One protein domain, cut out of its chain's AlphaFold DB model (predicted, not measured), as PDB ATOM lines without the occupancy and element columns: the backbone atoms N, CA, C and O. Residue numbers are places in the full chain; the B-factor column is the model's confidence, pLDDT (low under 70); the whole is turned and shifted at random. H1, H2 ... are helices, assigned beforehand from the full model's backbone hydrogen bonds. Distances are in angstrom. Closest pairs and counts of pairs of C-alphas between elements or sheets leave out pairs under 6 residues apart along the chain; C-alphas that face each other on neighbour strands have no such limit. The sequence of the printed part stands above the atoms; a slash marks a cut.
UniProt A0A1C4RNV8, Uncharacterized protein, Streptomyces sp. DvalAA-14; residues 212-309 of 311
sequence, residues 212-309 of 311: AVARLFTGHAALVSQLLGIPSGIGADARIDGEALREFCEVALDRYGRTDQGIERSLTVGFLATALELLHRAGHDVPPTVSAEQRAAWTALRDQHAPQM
ATOM      1  N   ALA A 212     -16.498 -47.604  -4.915       74.06
ATOM      2  CA  ALA A 212     -15.362 -47.130  -5.699       74.06
ATOM      3  C   ALA A 212     -14.555 -46.079  -4.925       74.06
ATOM      4  O   ALA A 212     -13.334 -46.189  -4.853       74.06
ATOM      5  N   VAL A 213     -15.229 -45.126  -4.279       80.75
ATOM      6  CA  VAL A 213     -14.615 -44.122  -3.401       80.75
ATOM      7  C   VAL A 213     -13.960 -44.794  -2.201       80.75
ATOM      8  O   VAL A 213     -12.826 -44.453  -1.866       80.75
ATOM      9  N   ALA A 214     -14.613 -45.800  -1.606       83.19
ATOM     10  CA  ALA A 214     -14.011 -46.595  -0.536       83.19
ATOM     11  C   ALA A 214     -12.701 -47.258  -0.994       83.19
ATOM     12  O   ALA A 214     -11.678 -47.092  -0.337       83.19
ATOM     13  N   ARG A 215     -12.705 -47.946  -2.148       82.81
ATOM     14  CA  ARG A 215     -11.503 -48.592  -2.711       82.81
ATOM     15  C   ARG A 215     -10.396 -47.596  -3.049       82.81
ATOM     16  O   ARG A 215      -9.228 -47.877  -2.798       82.81
ATOM     17  N   LEU A 216     -10.746 -46.442  -3.614       87.81
ATOM     18  CA  LEU A 216      -9.771 -45.399  -3.926       87.81
ATOM     19  C   LEU A 216      -9.118 -44.873  -2.644       87.81
ATOM     20  O   LEU A 216      -7.897 -44.744  -2.576       87.81
ATOM     21  N   PHE A 217      -9.923 -44.599  -1.618       92.75
ATOM     22  CA  PHE A 217      -9.436 -44.087  -0.344       92.75
ATOM     23  C   PHE A 217      -8.557 -45.106   0.393       92.75
ATOM     24  O   PHE A 217      -7.479 -44.741   0.862       92.75
ATOM     25  N   THR A 218      -8.957 -46.383   0.450       92.94
ATOM     26  CA  THR A 218      -8.145 -47.444   1.070       92.94
ATOM     27  C   THR A 218      -6.849 -47.697   0.297       92.94
ATOM     28  O   THR A 218      -5.793 -47.846   0.912       92.94
ATOM     29  N   GLY A 219      -6.887 -47.655  -1.040       91.44
ATOM     30  CA  GLY A 219      -5.690 -47.730  -1.883       91.44
ATOM     31  C   GLY A 219      -4.719 -46.573  -1.628       91.44
ATOM     32  O   GLY A 219      -3.525 -46.793  -1.436       91.44
ATOM     33  N   HIS A 220      -5.230 -45.342  -1.536       95.56
ATOM     34  CA  HIS A 220      -4.419 -44.168  -1.206       95.56
ATOM     35  C   HIS A 220      -3.816 -44.286   0.207       95.56
ATOM     36  O   HIS A 220      -2.622 -44.050   0.396       95.56
ATOM     37  N   ALA A 221      -4.603 -44.733   1.190       96.12
ATOM     38  CA  ALA A 221      -4.123 -44.969   2.549       96.12
ATOM     39  C   ALA A 221      -2.972 -45.985   2.594       96.12
ATOM     40  O   ALA A 221      -1.996 -45.760   3.308       96.12
ATOM     41  N   ALA A 222      -3.056 -47.067   1.813       94.56
ATOM     42  CA  ALA A 222      -1.997 -48.070   1.711       94.56
ATOM     43  C   ALA A 222      -0.703 -47.492   1.109       94.56
ATOM     44  O   ALA A 222       0.378 -47.718   1.653       94.56
ATOM     45  N   LEU A 223      -0.807 -46.689   0.045       95.44
ATOM     46  CA  LEU A 223       0.349 -46.032  -0.579       95.44
ATOM     47  C   LEU A 223       1.047 -45.059   0.379       95.44
ATOM     48  O   LEU A 223       2.269 -45.088   0.524       95.44
ATOM     49  N   VAL A 224       0.281 -44.217   1.077       95.56
ATOM     50  CA  VAL A 224       0.853 -43.259   2.038       95.56
ATOM     51  C   VAL A 224       1.416 -43.989   3.258       95.56
ATOM     52  O   VAL A 224       2.485 -43.628   3.740       95.56
ATOM     53  N   SER A 225       0.763 -45.055   3.726       96.44
ATOM     54  CA  SER A 225       1.287 -45.925   4.787       96.44
ATOM     55  C   SER A 225       2.651 -46.510   4.420       96.44
ATOM     56  O   SER A 225       3.586 -46.426   5.216       96.44
ATOM     57  N   GLN A 226       2.808 -47.005   3.188       94.94
ATOM     58  CA  GLN A 226       4.089 -47.498   2.685       94.94
ATOM     59  C   GLN A 226       5.151 -46.390   2.631       94.94
ATOM     60  O   GLN A 226       6.294 -46.616   3.025       94.94
ATOM     61  N   LEU A 227       4.776 -45.186   2.191       93.44
ATOM     62  CA  LEU A 227       5.675 -44.031   2.124       93.44
ATOM     63  C   LEU A 227       6.148 -43.555   3.510       93.44
ATOM     64  O   LEU A 227       7.279 -43.083   3.648       93.44
ATOM     65  N   LEU A 228       5.276 -43.632   4.517       95.06
ATOM     66  CA  LEU A 228       5.562 -43.201   5.889       95.06
ATOM     67  C   LEU A 228       6.192 -44.302   6.751       95.06
ATOM     68  O   LEU A 228       6.796 -43.990   7.774       95.06
ATOM     69  N   GLY A 229       6.068 -45.569   6.350       96.44
ATOM     70  CA  GLY A 229       6.575 -46.716   7.104       96.44
ATOM     71  C   GLY A 229       5.769 -47.047   8.364       96.44
ATOM     72  O   GLY A 229       6.289 -47.726   9.246       96.44
ATOM     73  N   ILE A 230       4.520 -46.578   8.461       97.50
ATOM     74  CA  ILE A 230       3.619 -46.834   9.596       97.50
ATOM     75  C   ILE A 230       2.219 -47.230   9.103       97.50
ATOM     76  O   ILE A 230       1.806 -46.755   8.041       97.50
ATOM     77  N   PRO A 231       1.469 -48.077   9.833       96.94
ATOM     78  CA  PRO A 231       0.109 -48.464   9.452       96.94
ATOM     79  C   PRO A 231      -0.838 -47.262   9.374       96.94
ATOM     80  O   PRO A 231      -0.770 -46.370  10.211       96.94
ATOM     81  N   SER A 232      -1.759 -47.254   8.406       96.88
ATOM     82  CA  SER A 232      -2.756 -46.177   8.267       96.88
ATOM     83  C   SER A 232      -3.899 -46.232   9.281       96.88
ATOM     84  O   SER A 232      -4.656 -45.273   9.397       96.88
ATOM     85  N   GLY A 233      -4.088 -47.373   9.948       94.94
ATOM     86  CA  GLY A 233      -5.298 -47.658  10.719       94.94
ATOM     87  C   GLY A 233      -6.549 -47.874   9.861       94.94
ATOM     88  O   GLY A 233      -7.632 -48.000  10.414       94.94
ATOM     89  N   ILE A 234      -6.422 -47.928   8.529       94.31
ATOM     90  CA  ILE A 234      -7.531 -48.156   7.593       94.31
ATOM     91  C   ILE A 234      -7.375 -49.552   6.980       94.31
ATOM     92  O   ILE A 234      -6.428 -49.813   6.235       94.31
ATOM     93  N   GLY A 235      -8.304 -50.449   7.295       88.12
ATOM     94  CA  GLY A 235      -8.366 -51.814   6.780       88.12
ATOM     95  C   GLY A 235      -8.825 -51.893   5.322       88.12
ATOM     96  O   GLY A 235      -9.453 -50.980   4.786       88.12
ATOM     97  N   ALA A 236      -8.538 -53.025   4.671       79.31
ATOM     98  CA  ALA A 236      -8.965 -53.295   3.292       79.31
ATOM     99  C   ALA A 236     -10.497 -53.403   3.147       79.31
ATOM    100  O   ALA A 236     -11.044 -53.112   2.087       79.31
ATOM    101  N   ASP A 237     -11.183 -53.772   4.228       79.56
ATOM    102  CA  ASP A 237     -12.643 -53.761   4.387       79.56
ATOM    103  C   ASP A 237     -13.185 -52.381   4.811       79.56
ATOM    104  O   ASP A 237     -14.334 -52.255   5.227       79.56
ATOM    105  N   ALA A 238     -12.341 -51.351   4.708       82.00
ATOM    106  CA  ALA A 238     -12.557 -49.984   5.156       82.00
ATOM    107  C   ALA A 238     -12.687 -49.797   6.674       82.00
ATOM    108  O   ALA A 238     -12.878 -48.662   7.089       82.00
ATOM    109  N   ARG A 239     -12.524 -50.824   7.527       85.56
ATOM    110  CA  ARG A 239     -12.562 -50.637   8.991       85.56
ATOM    111  C   ARG A 239     -11.491 -49.656   9.468       85.56
ATOM    112  O   ARG A 239     -10.354 -49.714   9.007       85.56
ATOM    113  N   ILE A 240     -11.840 -48.788  10.419       89.25
ATOM    114  CA  ILE A 240     -10.907 -47.810  10.988       89.25
ATOM    115  C   ILE A 240     -10.576 -48.155  12.433       89.25
ATOM    116  O   ILE A 240     -11.443 -48.156  13.306       89.25
ATOM    117  N   ASP A 241      -9.291 -48.369  12.679       93.12
ATOM    118  CA  ASP A 241      -8.688 -48.246  13.996       93.12
ATOM    119  C   ASP A 241      -8.390 -46.761  14.245       93.12
ATOM    120  O   ASP A 241      -7.486 -46.176  13.643       93.12
ATOM    121  N   GLY A 242      -9.192 -46.132  15.106       90.94
ATOM    122  CA  GLY A 242      -9.094 -44.699  15.383       90.94
ATOM    123  C   GLY A 242      -7.773 -44.284  16.035       90.94
ATOM    124  O   GLY A 242      -7.305 -43.168  15.799       90.94
ATOM    125  N   GLU A 243      -7.135 -45.166  16.811       91.62
ATOM    126  CA  GLU A 243      -5.848 -44.862  17.438       91.62
ATOM    127  C   GLU A 243      -4.709 -44.939  16.421       91.62
ATOM    128  O   GLU A 243      -3.926 -43.991  16.323       91.62
ATOM    129  N   ALA A 244      -4.678 -45.995  15.602       94.44
ATOM    130  CA  ALA A 244      -3.705 -46.116  14.520       94.44
ATOM    131  C   ALA A 244      -3.878 -45.003  13.468       94.44
ATOM    132  O   ALA A 244      -2.896 -44.412  13.018       94.44
ATOM    133  N   LEU A 245      -5.121 -44.639  13.125       95.12
ATOM    134  CA  LEU A 245      -5.399 -43.534  12.204       95.12
ATOM    135  C   LEU A 245      -4.932 -42.182  12.761       95.12
ATOM    136  O   LEU A 245      -4.462 -41.332  12.001       95.12
ATOM    137  N   ARG A 246      -5.039 -41.967  14.079       94.62
ATOM    138  CA  ARG A 246      -4.536 -40.754  14.741       94.62
ATOM    139  C   ARG A 246      -3.023 -40.628  14.590       94.62
ATOM    140  O   ARG A 246      -2.557 -39.574  14.162       94.62
ATOM    141  N   GLU A 247      -2.288 -41.687  14.930       94.94
ATOM    142  CA  GLU A 247      -0.823 -41.733  14.818       94.94
ATOM    143  C   GLU A 247      -0.384 -41.519  13.365       94.94
ATOM    144  O   GLU A 247       0.480 -40.691  13.074       94.94
ATOM    145  N   PHE A 248      -1.067 -42.184  12.433       96.25
ATOM    146  CA  PHE A 248      -0.843 -42.008  11.009       96.25
ATOM    147  C   PHE A 248      -1.039 -40.557  10.547       96.25
ATOM    148  O   PHE A 248      -0.167 -40.001   9.874       96.25
ATOM    149  N   CYS A 249      -2.150 -39.915  10.926       95.31
ATOM    150  CA  CYS A 249      -2.415 -38.520  10.567       95.31
ATOM    151  C   CYS A 249      -1.365 -37.568  11.151       95.31
ATOM    152  O   CYS A 249      -0.992 -36.601  10.491       95.31
ATOM    153  N   GLU A 250      -0.878 -37.823  12.366       94.25
ATOM    154  CA  GLU A 250       0.139 -36.993  13.015       94.25
ATOM    155  C   GLU A 250       1.451 -36.972  12.221       94.25
ATOM    156  O   GLU A 250       1.969 -35.895  11.909       94.25
ATOM    157  N   VAL A 251       1.940 -38.149  11.825       95.12
ATOM    158  CA  VAL A 251       3.166 -38.295  11.026       95.12
ATOM    159  C   VAL A 251       2.975 -37.758   9.607       95.12
ATOM    160  O   VAL A 251       3.865 -37.097   9.064       95.12
ATOM    161  N   ALA A 252       1.811 -37.994   9.003       94.69
ATOM    162  CA  ALA A 252       1.521 -37.521   7.657       94.69
ATOM    163  C   ALA A 252       1.442 -35.986   7.580       94.69
ATOM    164  O   ALA A 252       1.968 -35.384   6.642       94.69
ATOM    165  N   LEU A 253       0.844 -35.341   8.589       93.06
ATOM    166  CA  LEU A 253       0.777 -33.883   8.694       93.06
ATOM    167  C   LEU A 253       2.152 -33.245   8.917       93.06
ATOM    168  O   LEU A 253       2.459 -32.228   8.292       93.06
ATOM    169  N   ASP A 254       2.987 -33.843   9.768       91.69
ATOM    170  CA  ASP A 254       4.361 -33.380   9.980       91.69
ATOM    171  C   ASP A 254       5.183 -33.466   8.682       91.69
ATOM    172  O   ASP A 254       5.829 -32.496   8.277       91.69
ATOM    173  N   ARG A 255       5.087 -34.587   7.951       92.81
ATOM    174  CA  ARG A 255       5.731 -34.731   6.637       92.81
ATOM    175  C   ARG A 255       5.226 -33.697   5.633       92.81
ATOM    176  O   ARG A 255       6.042 -33.061   4.966       92.81
ATOM    177  N   TYR A 256       3.910 -33.505   5.543       91.25
ATOM    178  CA  TYR A 256       3.305 -32.498   4.669       91.25
ATOM    179  C   TYR A 256       3.845 -31.091   4.966       91.25
ATOM    180  O   TYR A 256       4.130 -30.320   4.051       91.25
ATOM    181  N   GLY A 257       4.010 -30.755   6.249       88.38
ATOM    182  CA  GLY A 257       4.555 -29.469   6.678       88.38
ATOM    183  C   GLY A 257       6.030 -29.266   6.320       88.38
ATOM    184  O   GLY A 257       6.437 -28.127   6.104       88.38
ATOM    185  N   ARG A 258       6.814 -30.350   6.239       89.62
ATOM    186  CA  ARG A 258       8.257 -30.320   5.947       89.62
ATOM    187  C   ARG A 258       8.611 -30.450   4.464       89.62
ATOM    188  O   ARG A 258       9.713 -30.066   4.089       89.62
ATOM    189  N   THR A 259       7.740 -31.021   3.631       88.62
ATOM    190  CA  THR A 259       8.030 -31.204   2.199       88.62
ATOM    191  C   THR A 259       7.835 -29.901   1.428       88.62
ATOM    192  O   THR A 259       6.787 -29.273   1.552       88.62
ATOM    193  N   ASP A 260       8.802 -29.505   0.599       88.19
ATOM    194  CA  ASP A 260       8.676 -28.376  -0.342       88.19
ATOM    195  C   ASP A 260       8.186 -28.821  -1.734       88.19
ATOM    196  O   ASP A 260       8.026 -28.007  -2.645       88.19
ATOM    197  N   GLN A 261       7.915 -30.119  -1.914       89.56
ATOM    198  CA  GLN A 261       7.452 -30.682  -3.179       89.56
ATOM    199  C   GLN A 261       5.961 -30.394  -3.386       89.56
ATOM    200  O   GLN A 261       5.091 -31.023  -2.779       89.56
ATOM    201  N   GLY A 262       5.644 -29.452  -4.279       81.12
ATOM    202  CA  GLY A 262       4.260 -29.043  -4.554       81.12
ATOM    203  C   GLY A 262       3.349 -30.185  -5.025       81.12
ATOM    204  O   GLY A 262       2.177 -30.225  -4.653       81.12
ATOM    205  N   ILE A 263       3.890 -31.146  -5.783       82.50
ATOM    206  CA  ILE A 263       3.141 -32.316  -6.274       82.50
ATOM    207  C   ILE A 263       2.758 -33.248  -5.118       82.50
ATOM    208  O   ILE A 263       1.596 -33.630  -5.011       82.50
ATOM    209  N   GLU A 264       3.692 -33.561  -4.212       86.06
ATOM    210  CA  GLU A 264       3.419 -34.400  -3.031       86.06
ATOM    211  C   GLU A 264       2.322 -33.771  -2.163       86.06
ATOM    212  O   GLU A 264       1.388 -34.459  -1.748       86.06
ATOM    213  N   ARG A 265       2.372 -32.447  -1.959       87.19
ATOM    214  CA  ARG A 265       1.317 -31.712  -1.245       87.19
ATOM    215  C   ARG A 265      -0.038 -31.830  -1.951       87.19
ATOM    216  O   ARG A 265      -1.032 -32.148  -1.307       87.19
ATOM    217  N   SER A 266      -0.081 -31.619  -3.266       85.12
ATOM    218  CA  SER A 266      -1.321 -31.708  -4.052       85.12
ATOM    219  C   SER A 266      -1.957 -33.103  -3.993       85.12
ATOM    220  O   SER A 266      -3.168 -33.229  -3.826       85.12
ATOM    221  N   LEU A 267      -1.143 -34.160  -4.058       89.00
ATOM    222  CA  LEU A 267      -1.631 -35.539  -3.985       89.00
ATOM    223  C   LEU A 267      -2.149 -35.899  -2.585       89.00
ATOM    224  O   LEU A 267      -3.160 -36.582  -2.455       89.00
ATOM    225  N   THR A 268      -1.494 -35.417  -1.528       92.38
ATOM    226  CA  THR A 268      -1.810 -35.812  -0.144       92.38
ATOM    227  C   THR A 268      -2.900 -34.967   0.517       92.38
ATOM    228  O   THR A 268      -3.571 -35.452   1.428       92.38
ATOM    229  N   VAL A 269      -3.135 -33.726   0.068       91.69
ATOM    230  CA  VAL A 269      -4.040 -32.779   0.750       91.69
ATOM    231  C   VAL A 269      -5.484 -33.280   0.856       91.69
ATOM    232  O   VAL A 269      -6.065 -33.252   1.940       91.69
ATOM    233  N   GLY A 270      -6.062 -33.780  -0.241       89.94
ATOM    234  CA  GLY A 270      -7.451 -34.255  -0.256       89.94
ATOM    235  C   GLY A 270      -7.638 -35.531   0.565       89.94
ATOM    236  O   GLY A 270      -8.647 -35.698   1.258       89.94
ATOM    237  N   PHE A 271      -6.630 -36.406   0.540       94.56
ATOM    238  CA  PHE A 271      -6.590 -37.609   1.360       94.56
ATOM    239  C   PHE A 271      -6.539 -37.259   2.853       94.56
ATOM    240  O   PHE A 271      -7.384 -37.728   3.615       94.56
ATOM    241  N   LEU A 272      -5.623 -36.372   3.262       94.12
ATOM    242  CA  LEU A 272      -5.480 -35.945   4.656       94.12
ATOM    243  C   LEU A 272      -6.720 -35.223   5.177       94.12
ATOM    244  O   LEU A 272      -7.155 -35.499   6.292       94.12
ATOM    245  N   ALA A 273      -7.339 -34.354   4.374       91.38
ATOM    246  CA  ALA A 273      -8.587 -33.695   4.756       91.38
ATOM    247  C   ALA A 273      -9.695 -34.714   5.082       91.38
ATOM    248  O   ALA A 273     -10.395 -34.579   6.086       91.38
ATOM    249  N   THR A 274      -9.801 -35.769   4.269       93.31
ATOM    250  CA  THR A 274     -10.780 -36.848   4.459       93.31
ATOM    251  C   THR A 274     -10.435 -37.718   5.673       93.31
ATOM    252  O   THR A 274     -11.301 -37.986   6.503       93.31
ATOM    253  N   ALA A 275      -9.166 -38.105   5.837       94.44
ATOM    254  CA  ALA A 275      -8.695 -38.880   6.986       94.44
ATOM    255  C   ALA A 275      -8.927 -38.149   8.321       94.44
ATOM    256  O   ALA A 275      -9.372 -38.756   9.294       94.44
ATOM    257  N   LEU A 276      -8.706 -36.831   8.357       93.12
ATOM    258  CA  LEU A 276      -8.960 -36.001   9.535       93.12
ATOM    259  C   LEU A 276     -10.450 -35.878   9.875       93.12
ATOM    260  O   LEU A 276     -10.798 -35.805  11.053       93.12
ATOM    261  N   GLU A 277     -11.333 -35.859   8.876       93.00
ATOM    262  CA  GLU A 277     -12.780 -35.895   9.119       93.00
ATOM    263  C   GLU A 277     -13.212 -37.252   9.683       93.00
ATOM    264  O   GLU A 277     -13.981 -37.304  10.641       93.00
ATOM    265  N   LEU A 278     -12.675 -38.355   9.152       91.81
ATOM    266  CA  LEU A 278     -12.931 -39.698   9.683       91.81
ATOM    267  C   LEU A 278     -12.457 -39.827  11.132       91.81
ATOM    268  O   LEU A 278     -13.206 -40.310  11.981       91.81
ATOM    269  N   LEU A 279     -11.259 -39.322  11.429       91.88
ATOM    270  CA  LEU A 279     -10.707 -39.276  12.779       91.88
ATOM    271  C   LEU A 279     -11.604 -38.460  13.728       91.88
ATOM    272  O   LEU A 279     -11.919 -38.913  14.830       91.88
ATOM    273  N   HIS A 280     -12.084 -37.296  13.274       90.06
ATOM    274  CA  HIS A 280     -13.008 -36.461  14.043       90.06
ATOM    275  C   HIS A 280     -14.332 -37.176  14.338       90.06
ATOM    276  O   HIS A 280     -14.809 -37.171  15.476       90.06
ATOM    277  N   ARG A 281     -14.920 -37.825  13.329       89.25
ATOM    278  CA  ARG A 281     -16.164 -38.597  13.474       89.25
ATOM    279  C   ARG A 281     -16.002 -39.812  14.375       89.25
ATOM    280  O   ARG A 281     -16.955 -40.171  15.056       89.25
ATOM    281  N   ALA A 282     -14.807 -40.396  14.406       87.62
ATOM    282  CA  ALA A 282     -14.444 -41.465  15.324       87.62
ATOM    283  C   ALA A 282     -14.245 -40.974  16.769       87.62
ATOM    284  O   ALA A 282     -13.922 -41.779  17.633       87.62
ATOM    285  N   GLY A 283     -14.457 -39.681  17.055       89.12
ATOM    286  CA  GLY A 283     -14.383 -39.111  18.400       89.12
ATOM    287  C   GLY A 283     -12.990 -38.646  18.820       89.12
ATOM    288  O   GLY A 283     -12.819 -38.254  19.971       89.12
ATOM    289  N   HIS A 284     -12.017 -38.649  17.908       88.25
ATOM    290  CA  HIS A 284     -10.647 -38.234  18.191       88.25
ATOM    291  C   HIS A 284     -10.397 -36.777  17.776       88.25
ATOM    292  O   HIS A 284     -10.973 -36.259  16.815       88.25
ATOM    293  N   ASP A 285      -9.508 -36.103  18.505       85.44
ATOM    294  CA  ASP A 285      -9.060 -34.756  18.159       85.44
ATOM    295  C   ASP A 285      -8.011 -34.772  17.037       85.44
ATOM    296  O   ASP A 285      -7.252 -35.728  16.869       85.44
ATOM    297  N   VAL A 286      -7.945 -33.672  16.283       77.94
ATOM    298  CA  VAL A 286      -6.917 -33.457  15.253       77.94
ATOM    299  C   VAL A 286      -5.540 -33.317  15.922       77.94
ATOM    300  O   VAL A 286      -5.426 -32.538  16.878       77.94
ATOM    301  N   PRO A 287      -4.488 -34.002  15.423       81.12
ATOM    302  CA  PRO A 287      -3.154 -33.944  16.011       81.12
ATOM    303  C   PRO A 287      -2.616 -32.508  16.161       81.12
ATOM    304  O   PRO A 287      -2.808 -31.666  15.278       81.12
ATOM    305  N   PRO A 288      -1.927 -32.190  17.273       74.81
ATOM    306  CA  PRO A 288      -1.472 -30.835  17.564       74.81
ATOM    307  C   PRO A 288      -0.197 -30.419  16.813       74.81
ATOM    308  O   PRO A 288       0.205 -29.265  16.953       74.81
ATOM    309  N   THR A 289       0.430 -31.317  16.048       67.62
ATOM    310  CA  THR A 289       1.765 -31.162  15.434       67.62
ATOM    311  C   THR A 289       1.861 -30.105  14.334       67.62
ATOM    312  O   THR A 289       2.955 -29.762  13.902       67.62
ATOM    313  N   VAL A 290       0.737 -29.529  13.915       71.12
ATOM    314  CA  VAL A 290       0.684 -28.475  12.898       71.12
ATOM    315  C   VAL A 290       0.694 -27.072  13.510       71.12
ATOM    316  O   VAL A 290       0.105 -26.834  14.576       71.12
ATOM    317  N   SER A 291       1.317 -26.117  12.808       78.50
ATOM    318  CA  SER A 291       1.286 -24.695  13.179       78.50
ATOM    319  C   SER A 291      -0.159 -24.190  13.311       78.50
ATOM    320  O   SER A 291      -1.088 -24.780  12.759       78.50
ATOM    321  N   ALA A 292      -0.392 -23.086  14.031       77.31
ATOM    322  CA  ALA A 292      -1.746 -22.539  14.190       77.31
ATOM    323  C   ALA A 292      -2.417 -22.220  12.836       77.31
ATOM    324  O   ALA A 292      -3.613 -22.452  12.666       77.31
ATOM    325  N   GLU A 293      -1.632 -21.753  11.865       75.69
ATOM    326  CA  GLU A 293      -2.079 -21.483  10.497       75.69
ATOM    327  C   GLU A 293      -2.426 -22.773   9.745       75.69
ATOM    328  O   GLU A 293      -3.520 -22.895   9.197       75.69
ATOM    329  N   GLN A 294      -1.544 -23.776   9.784       76.25
ATOM    330  CA  GLN A 294      -1.806 -25.080   9.174       76.25
ATOM    331  C   GLN A 294      -3.033 -25.743   9.801       76.25
ATOM    332  O   GLN A 294      -3.877 -26.279   9.091       76.25
ATOM    333  N   ARG A 295      -3.196 -25.651  11.123       79.06
ATOM    334  CA  ARG A 295      -4.381 -26.151  11.827       79.06
ATOM    335  C   ARG A 295      -5.657 -25.486  11.325       79.06
ATOM    336  O   ARG A 295      -6.655 -26.177  11.131       79.06
ATOM    337  N   ALA A 296      -5.633 -24.172  11.103       79.56
ATOM    338  CA  ALA A 296      -6.765 -23.446  10.538       79.56
ATOM    339  C   ALA A 296      -7.058 -23.893   9.093       79.56
ATOM    340  O   ALA A 296      -8.220 -24.120   8.759       79.56
ATOM    341  N   ALA A 297      -6.024 -24.091   8.270       78.56
ATOM    342  CA  ALA A 297      -6.162 -24.581   6.898       78.56
ATOM    343  C   ALA A 297      -6.746 -26.004   6.840       78.56
ATOM    344  O   ALA A 297      -7.708 -26.248   6.114       78.56
ATOM    345  N   TRP A 298      -6.233 -26.924   7.659       83.75
ATOM    346  CA  TRP A 298      -6.745 -28.292   7.754       83.75
ATOM    347  C   TRP A 298      -8.166 -28.344   8.295       83.75
ATOM    348  O   TRP A 298      -8.981 -29.107   7.789       83.75
ATOM    349  N   THR A 299      -8.480 -27.493   9.274       80.25
ATOM    350  CA  THR A 299      -9.851 -27.325   9.761       80.25
ATOM    351  C   THR A 299     -10.757 -26.890   8.613       80.25
ATOM    352  O   THR A 299     -11.757 -27.545   8.364       80.25
ATOM    353  N   ALA A 300     -10.380 -25.864   7.844       80.31
ATOM    354  CA  ALA A 300     -11.185 -25.389   6.720       80.31
ATOM    355  C   ALA A 300     -11.394 -26.452   5.623       80.31
ATOM    356  O   ALA A 300     -12.507 -26.591   5.117       80.31
ATOM    357  N   LEU A 301     -10.354 -27.217   5.273       81.56
ATOM    358  CA  LEU A 301     -10.437 -28.293   4.276       81.56
ATOM    359  C   LEU A 301     -11.302 -29.463   4.750       81.56
ATOM    360  O   LEU A 301     -12.170 -29.933   4.017       81.56
ATOM    361  N   ARG A 302     -11.114 -29.900   5.998       84.94
ATOM    362  CA  ARG A 302     -11.977 -30.902   6.631       84.94
ATOM    363  C   ARG A 302     -13.434 -30.438   6.606       84.94
ATOM    364  O   ARG A 302     -14.321 -31.174   6.182       84.94
ATOM    365  N   ASP A 303     -13.665 -29.187   6.993       80.19
ATOM    366  CA  ASP A 303     -14.992 -28.584   7.048       80.19
ATOM    367  C   ASP A 303     -15.651 -28.473   5.660       80.19
ATOM    368  O   ASP A 303     -16.879 -28.505   5.551       80.19
ATOM    369  N   GLN A 304     -14.849 -28.381   4.596       80.19
ATOM    370  CA  GLN A 304     -15.299 -28.442   3.205       80.19
ATOM    371  C   GLN A 304     -15.681 -29.866   2.767       80.19
ATOM    372  O   GLN A 304     -16.620 -30.017   1.986       80.19
ATOM    373  N   HIS A 305     -14.984 -30.898   3.249       79.62
ATOM    374  CA  HIS A 305     -15.248 -32.302   2.904       79.62
ATOM    375  C   HIS A 305     -16.428 -32.889   3.690       79.62
ATOM    376  O   HIS A 305     -17.181 -33.700   3.156       79.62
ATOM    377  N   ALA A 306     -16.635 -32.454   4.936       82.25
ATOM    378  CA  ALA A 306     -17.652 -33.008   5.829       82.25
ATOM    379  C   ALA A 306     -19.073 -33.118   5.216       82.25
ATOM    380  O   ALA A 306     -19.696 -34.171   5.388       82.25
ATOM    381  N   PRO A 307     -19.599 -32.127   4.456       84.25
ATOM    382  CA  PRO A 307     -20.912 -32.228   3.808       84.25
ATOM    383  C   PRO A 307     -21.008 -33.311   2.724       84.25
ATOM    384  O   PRO A 307     -22.108 -33.752   2.406       84.25
ATOM    385  N   GLN A 308     -19.879 -33.738   2.151       83.25
ATOM    386  CA  GLN A 308     -19.812 -34.780   1.118       83.25
ATOM    387  C   GLN A 308     -19.718 -36.192   1.706       83.25
ATOM    388  O   GLN A 308     -19.693 -37.176   0.970       83.25
ATOM    389  N   MET A 309     -19.663 -36.302   3.033       82.81
ATOM    390  CA  MET A 309     -19.520 -37.564   3.736       82.81
ATOM    391  C   MET A 309     -20.814 -37.881   4.497       82.81
ATOM    392  O   MET A 309     -20.907 -37.564   5.685       82.81
TER     393      MET A 309
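AT A GLANCE: This is residues 212 to 309 of the 311 residues of an uncharacterized protein of Streptomyces sp. DvalAA-14 (UniProt A0A1C4RNV8). Look for a kinked helix in the middle, H3, with H2 beside it as a hairpin and H1 and H4 crossing H3 steeply on opposite sides. The 98 printed residues have four named helices, H1 to H4 in order, and no named strand; the class is all helix. The whole is compact, with a radius of gyration of the C-alphas of 12.4 A, and spans 34 by 27 by 23 A.

HOW THE PARTS SIT: Start at H1, residues 212 to 228; it only just touches H3, residues 262 to 281, with 3 pairs of C-alphas within 8 A, the closest those of Phe 217 and Phe 271. H2, residues 242 to 258, and H3 form a hairpin at a shallow tilt of 28 degrees, closest at C-alphas 242 and 279, 6.2 A. H3, with residues 273 to 277 alone, touches H4, residues 292 to 308, closest at C-alphas 273 and 302, 4.8 A. H1 and H4 are apart. Every O i to N i+4 pair is within hydrogen-bond range in H1 and H2, 14 of 16 in H3 and 11 of 13 in H4.

IN THESE COORDINATES: Find C-alpha 212 at (-15.362, -47.130, -5.699); H1 runs 24.2 A from there. H2 measures 24.4 A, H3 28.9 A and H4 25.4 A, ending at C-alpha 308, (-19.812, -34.780, 1.118).

THE WHOLE: The printed part has no cut; the link from H1 to H2 is long, and residue 289 is under pLDDT 70.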